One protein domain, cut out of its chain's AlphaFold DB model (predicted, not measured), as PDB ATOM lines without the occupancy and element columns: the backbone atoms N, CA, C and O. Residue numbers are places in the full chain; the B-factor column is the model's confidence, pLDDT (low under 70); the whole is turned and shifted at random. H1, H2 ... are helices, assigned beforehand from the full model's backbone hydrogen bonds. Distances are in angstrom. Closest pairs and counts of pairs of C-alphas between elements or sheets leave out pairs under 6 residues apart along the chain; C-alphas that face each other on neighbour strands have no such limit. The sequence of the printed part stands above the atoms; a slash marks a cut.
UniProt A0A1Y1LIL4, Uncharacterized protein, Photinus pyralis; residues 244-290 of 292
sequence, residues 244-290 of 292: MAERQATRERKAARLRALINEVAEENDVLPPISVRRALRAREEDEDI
ATOM      1  N   MET A 244       2.868  44.538  60.622       89.38
ATOM      2  CA  MET A 244       2.880  44.760  62.072       89.38
ATOM      3  C   MET A 244       2.237  43.596  62.833       89.38
ATOM      4  O   MET A 244       2.816  43.133  63.822       89.38
ATOM      5  N   ALA A 245       1.100  43.088  62.356       92.50
ATOM      6  CA  ALA A 245       0.416  41.936  62.936       92.50
ATOM      7  C   ALA A 245       1.283  40.670  62.865       92.50
ATOM      8  O   ALA A 245       1.425  39.961  63.857       92.50
ATOM      9  N   GLU A 246       1.961  40.418  61.743       92.31
ATOM     10  CA  GLU A 246       2.879  39.285  61.604       92.31
ATOM     11  C   GLU A 246       4.087  39.406  62.554       92.31
ATOM     12  O   GLU A 246       4.500  38.438  63.205       92.31
ATOM     13  N   ARG A 247       4.635  40.617  62.725       92.38
ATOM     14  CA  ARG A 247       5.690  40.878  63.721       92.38
ATOM     15  C   ARG A 247       5.209  40.647  65.154       92.38
ATOM     16  O   ARG A 247       5.987  40.153  65.969       92.38
ATOM     17  N   GLN A 248       3.967  40.989  65.484       91.25
ATOM     18  CA  GLN A 248       3.392  40.682  66.795       91.25
ATOM     19  C   GLN A 248       3.170  39.175  66.959       91.25
ATOM     20  O   GLN A 248       3.672  38.599  67.919       91.25
ATOM     21  N   ALA A 249       2.575  38.509  65.970       89.69
ATOM     22  CA  ALA A 249       2.350  37.065  65.982       89.69
ATOM     23  C   ALA A 249       3.659  36.267  66.123       89.69
ATOM     24  O   ALA A 249       3.723  35.275  66.844       89.69
ATOM     25  N   THR A 250       4.749  36.696  65.480       91.12
ATOM     26  CA  THR A 250       6.064  36.054  65.656       91.12
ATOM     27  C   THR A 250       6.639  36.265  67.055       91.12
ATOM     28  O   THR A 250       7.248  35.343  67.600       91.12
ATOM     29  N   ARG A 251       6.437  37.439  67.668       93.12
ATOM     30  CA  ARG A 251       6.803  37.676  69.076       93.12
ATOM     31  C   ARG A 251       5.974  36.809  70.011       93.12
ATOM     32  O   ARG A 251       6.545  36.205  70.910       93.12
ATOM     33  N   GLU A 252       4.675  36.689  69.769       91.56
ATOM     34  CA  GLU A 252       3.778  35.845  70.559       91.56
ATOM     35  C   GLU A 252       4.135  34.366  70.438       91.56
ATOM     36  O   GLU A 252       4.254  33.691  71.453       91.56
ATOM     37  N   ARG A 253       4.431  33.865  69.230       90.75
ATOM     38  CA  ARG A 253       4.932  32.493  69.031       90.75
ATOM     39  C   ARG A 253       6.241  32.248  69.778       90.75
ATOM     40  O   ARG A 253       6.408  31.202  70.400       90.75
ATOM     41  N   LYS A 254       7.175  33.207  69.742       92.81
ATOM     42  CA  LYS A 254       8.433  33.120  70.500       92.81
ATOM     43  C   LYS A 254       8.178  33.133  72.007       92.81
ATOM     44  O   LYS A 254       8.752  32.314  72.714       92.81
ATOM     45  N   ALA A 255       7.299  34.008  72.489       92.56
ATOM     46  CA  ALA A 255       6.926  34.082  73.897       92.56
ATOM     47  C   ALA A 255       6.224  32.800  74.366       92.56
ATOM     48  O   ALA A 255       6.550  32.290  75.430       92.56
ATOM     49  N   ALA A 256       5.321  32.240  73.561       90.19
ATOM     50  CA  ALA A 256       4.662  30.968  73.835       90.19
ATOM     51  C   ALA A 256       5.670  29.812  73.887       90.19
ATOM     52  O   ALA A 256       5.630  29.018  74.820       90.19
ATOM     53  N   ARG A 257       6.628  29.760  72.951       91.00
ATOM     54  CA  ARG A 257       7.708  28.762  72.975       91.00
ATOM     55  C   ARG A 257       8.589  28.895  74.219       91.00
ATOM     56  O   ARG A 257       8.948  27.885  74.808       91.00
ATOM     57  N   LEU A 258       8.919  30.119  74.634       90.56
ATOM     58  CA  LEU A 258       9.673  30.350  75.869       90.56
ATOM     59  C   LEU A 258       8.869  29.950  77.108       90.56
ATOM     60  O   LEU A 258       9.426  29.325  77.998       90.56
ATOM     61  N   ARG A 259       7.568  30.256  77.156       91.31
ATOM     62  CA  ARG A 259       6.681  29.803  78.240       91.31
ATOM     63  C   ARG A 259       6.613  28.278  78.310       91.31
ATOM     64  O   ARG A 259       6.679  27.740  79.403       91.31
ATOM     65  N   ALA A 260       6.540  27.597  77.168       89.06
ATOM     66  CA  ALA A 260       6.573  26.138  77.120       89.06
ATOM     67  C   ALA A 260       7.891  25.578  77.678       89.06
ATOM     68  O   ALA A 260       7.850  24.704  78.531       89.06
ATOM     69  N   LEU A 261       9.041  26.140  77.284       88.75
ATOM     70  CA  LEU A 261      10.347  25.736  77.821       88.75
ATOM     71  C   LEU A 261      10.482  26.023  79.323       88.75
ATOM     72  O   LEU A 261      11.059  25.228  80.048       88.75
ATOM     73  N   ILE A 262       9.957  27.154  79.802       88.19
ATOM     74  CA  ILE A 262       9.961  27.476  81.236       88.19
ATOM     75  C   ILE A 262       9.107  26.470  82.011       88.19
ATOM     76  O   ILE A 262       9.527  26.036  83.076       88.19
ATOM     77  N   ASN A 263       7.945  26.087  81.478       88.06
ATOM     78  CA  ASN A 263       7.095  25.079  82.103       88.06
ATOM     79  C   ASN A 263       7.763  23.697  82.102       88.06
ATOM     80  O   ASN A 263       7.770  23.047  83.136       88.06
ATOM     81  N   GLU A 264       8.394  23.288  80.998       84.12
ATOM     82  CA  GLU A 264       9.160  22.033  80.912       84.12
ATOM     83  C   GLU A 264      10.317  22.007  81.929       84.12
ATOM     84  O   GLU A 264      10.488  21.035  82.658       84.12
ATOM     85  N   VAL A 265      11.060  23.111  82.064       83.88
ATOM     86  CA  VAL A 265      12.129  23.251  83.071       83.88
ATOM     87  C   VAL A 265      11.576  23.298  84.499       83.88
ATOM     88  O   VAL A 265      12.249  22.858  85.432       83.88
ATOM     89  N   ALA A 266      10.380  23.848  84.711       79.06
ATOM     90  CA  ALA A 266       9.724  23.826  86.014       79.06
ATOM     91  C   ALA A 266       9.308  22.395  86.392       79.06
ATOM     92  O   ALA A 266       9.639  21.947  87.485       79.06
ATOM     93  N   GLU A 267       8.700  21.652  85.464       78.00
ATOM     94  CA  GLU A 267       8.349  20.237  85.646       78.00
ATOM     95  C   GLU A 267       9.599  19.368  85.896       78.00
ATOM     96  O   GLU A 267       9.597  18.513  86.779       78.00
ATOM     97  N   GLU A 268      10.713  19.626  85.201       72.69
ATOM     98  CA  GLU A 268      11.985  18.923  85.427       72.69
ATOM     99  C   GLU A 268      12.643  19.281  86.781       72.69
ATOM    100  O   GLU A 268      13.341  18.463  87.393       72.69
ATOM    101  N   ASN A 269      12.421  20.495  87.294       63.62
ATOM    102  CA  ASN A 269      12.883  20.901  88.626       63.62
ATOM    103  C   ASN A 269      11.995  20.386  89.766       63.62
ATOM    104  O   ASN A 269      12.495  20.269  90.880       63.62
ATOM    105  N   ASP A 270      10.737  20.034  89.509       62.66
ATOM    106  CA  ASP A 270       9.893  19.358  90.502       62.66
ATOM    107  C   ASP A 270      10.259  17.867  90.649       62.66
ATOM    108  O   ASP A 270      10.075  17.280  91.716       62.66
ATOM    109  N   VAL A 271      10.840  17.252  89.608       60.22
ATOM    110  CA  VAL A 271      11.255  15.835  89.616       60.22
ATOM    111  C   VAL A 271      12.650  15.614  90.208       60.22
ATOM    112  O   VAL A 271      12.919  14.527  90.723       60.22
ATOM    113  N   LEU A 272      13.552  16.606  90.191       56.19
ATOM    114  CA  LEU A 272      14.845  16.461  90.873       56.19
ATOM    115  C   LEU A 272      15.175  17.636  91.801       56.19
ATOM    116  O   LEU A 272      14.788  18.764  91.514       56.19
ATOM    117  N   PRO A 273      15.923  17.414  92.901       58.44
ATOM    118  CA  PRO A 273      16.058  18.383  93.986       58.44
ATOM    119  C   PRO A 273      16.613  19.728  93.491       58.44
ATOM    120  O   PRO A 273      17.269  19.764  92.444       58.44
ATOM    121  N   PRO A 274      16.384  20.836  94.219       64.62
ATOM    122  CA  PRO A 274      16.760  22.174  93.770       64.62
ATOM    123  C   PRO A 274      18.228  22.232  93.333       64.62
ATOM    124  O   PRO A 274      19.087  21.549  93.891       64.62
ATOM    125  N   ILE A 275      18.534  23.060  92.332       64.12
ATOM    126  CA  ILE A 275      19.861  23.151  91.691       64.12
ATOM    127  C   ILE A 275      20.995  23.355  92.717       64.12
ATOM    128  O   ILE A 275      22.099  22.844  92.529       64.12
ATOM    129  N   SER A 276      20.720  24.034  93.837       62.81
ATOM    130  CA  SER A 276      21.651  24.181  94.966       62.81
ATOM    131  C   SER A 276      22.035  22.843  95.613       62.81
ATOM    132  O   SER A 276      23.199  22.636  95.943       62.81
ATOM    133  N   VAL A 277      21.085  21.917  95.735       61.81
ATOM    134  CA  VAL A 277      21.279  20.573  96.291       61.81
ATOM    135  C   VAL A 277      21.989  19.669  95.285       61.81
ATOM    136  O   VAL A 277      22.910  18.958  95.670       61.81
ATOM    137  N   ARG A 278      21.670  19.749  93.984       61.56
ATOM    138  CA  ARG A 278      22.396  18.977  92.948       61.56
ATOM    139  C   ARG A 278      23.864  19.393  92.839       61.56
ATOM    140  O   ARG A 278      24.732  18.545  92.655       61.56
ATOM    141  N   ARG A 279      24.152  20.691  92.978       65.31
ATOM    142  CA  ARG A 279      25.526  21.215  92.970       65.31
ATOM    143  C   ARG A 279      26.309  20.788  94.214       65.31
ATOM    144  O   ARG A 279      27.485  20.475  94.094       65.31
ATOM    145  N   ALA A 280      25.651  20.731  95.372       63.97
ATOM    146  CA  ALA A 280      26.246  20.222  96.606       63.97
ATOM    147  C   ALA A 280      26.503  18.704  96.563       63.97
ATOM    148  O   ALA A 280      27.497  18.243  97.112       63.97
ATOM    149  N   LEU A 281      25.635  17.935  95.895       59.81
ATOM    150  CA  LEU A 281      25.824  16.493  95.707       59.81
ATOM    151  C   LEU A 281      26.969  16.183  94.733       59.81
ATOM    152  O   LEU A 281      27.806  15.354  95.062       59.81
ATOM    153  N   ARG A 282      27.087  16.913  93.611       65.50
ATOM    154  CA  ARG A 282      28.246  16.776  92.704       65.50
ATOM    155  C   ARG A 282      29.571  17.152  93.359       65.50
ATOM    156  O   ARG A 282      30.551  16.456  93.157       65.50
ATOM    157  N   ALA A 283      29.595  18.219  94.158       65.56
ATOM    158  CA  ALA A 283      30.805  18.604  94.885       65.56
ATOM    159  C   ALA A 283      31.248  17.521  95.885       65.56
ATOM    160  O   ALA A 283      32.437  17.313  96.071       65.56
ATOM    161  N   ARG A 284      30.297  16.796  96.495       59.53
ATOM    162  CA  ARG A 284      30.603  15.662  97.379       59.53
ATOM    163  C   ARG A 284      31.122  14.430  96.641       59.53
ATOM    164  O   ARG A 284      31.995  13.765  97.173       59.53
ATOM    165  N   GLU A 285      30.592  14.123  95.458       62.59
ATOM    166  CA  GLU A 285      31.091  13.008  94.635       62.59
ATOM    167  C   GLU A 285      32.518  13.281  94.127       62.59
ATOM    168  O   GLU A 285      33.365  12.396  94.181       62.59
ATOM    169  N   GLU A 286      32.820  14.523  93.731       61.03
ATOM    170  CA  GLU A 286      34.170  14.930  93.306       61.03
ATOM    171  C   GLU A 286      35.202  14.881  94.454       61.03
ATOM    172  O   GLU A 286      36.374  14.608  94.203       61.03
ATOM    173  N   ASP A 287      34.783  15.098  95.707       60.06
ATOM    174  CA  ASP A 287      35.659  15.007  96.885       60.06
ATOM    175  C   ASP A 287      35.964  13.551  97.300       60.06
ATOM    176  O   ASP A 287      37.037  13.286  97.849       60.06
ATOM    177  N   GLU A 288      35.061  12.595  97.045       57.91
ATOM    178  CA  GLU A 288      35.299  11.175  97.362       57.91
ATOM    179  C   GLU A 288      36.203  10.479  96.332       57.91
ATOM    180  O   GLU A 288      37.031   9.652  96.717       57.91
ATOM    181  N   ASP A 289      36.149  10.877  95.058       56.84
ATOM    182  CA  ASP A 289      37.027  10.343  94.004       56.84
ATOM    183  C   ASP A 289      38.500  10.787  94.144       56.84
ATOM    184  O   ASP A 289      39.391  10.212  93.521       56.84
ATOM    185  N   ILE A 290      38.786  11.797  94.974       57.12
ATOM    186  CA  ILE A 290      40.151  12.282  95.259       57.12
ATOM    187  C   ILE A 290      40.786  11.531  96.451       57.12
ATOM    188  O   ILE A 290      41.998  11.620  96.668       57.12
TER     189      ILE A 290
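AT A GLANCE: This is residues 244 to 290 of the 292 residues of an uncharacterized protein of Photinus pyralis (UniProt A0A1Y1LIL4). Two helices meet near their ends in a wide, open angle, the long H1 and then the shorter H2, making one drawn-out rod with a corner at residues 272 to 274. The helices do not fold back on each other, and residues 244 to 290 stand free. The printed part has 47 residues, with H1 and H2 in that order and no named strand; the class is all helix. It is extended, with a radius of gyration of the C-alphas of 18.4 A and spans of 59 by 20 by 12 A.

HOW THE PARTS SIT: Start at Met 244 and go along H1, residues 244 to 271; a tight link of 3 residues then leads to H2, residues 275 to 288. Look at Asn 269 and Ile 275: their C-alphas, the closest of the two helices, are 7.9 A apart, and H1 and H2 are close but not clearly touching. Their lines stand at a steep tilt of 50 degrees, and they run the same way. In H1 and H2 every O i to N i+4 pair is within hydrogen-bond range.

IN THESE COORDINATES: Find C-alpha 244 at (2.880, 44.760, 62.072); from there H1 runs 40.8 A to C-alpha 271 at (11.255, 15.835, 89.616). H2 runs 20.3 A from C-alpha 275 to C-alpha 288 at (35.299, 11.175, 97.362).

THE WHOLE: The two C-alphas farthest apart, those of Met 244 and Ile 290, are 59.5 A apart. The printed part has no cut. In the B-factor column, residues 269 to 290 are under 70; the mean pLDDT of the printed part is 75.9.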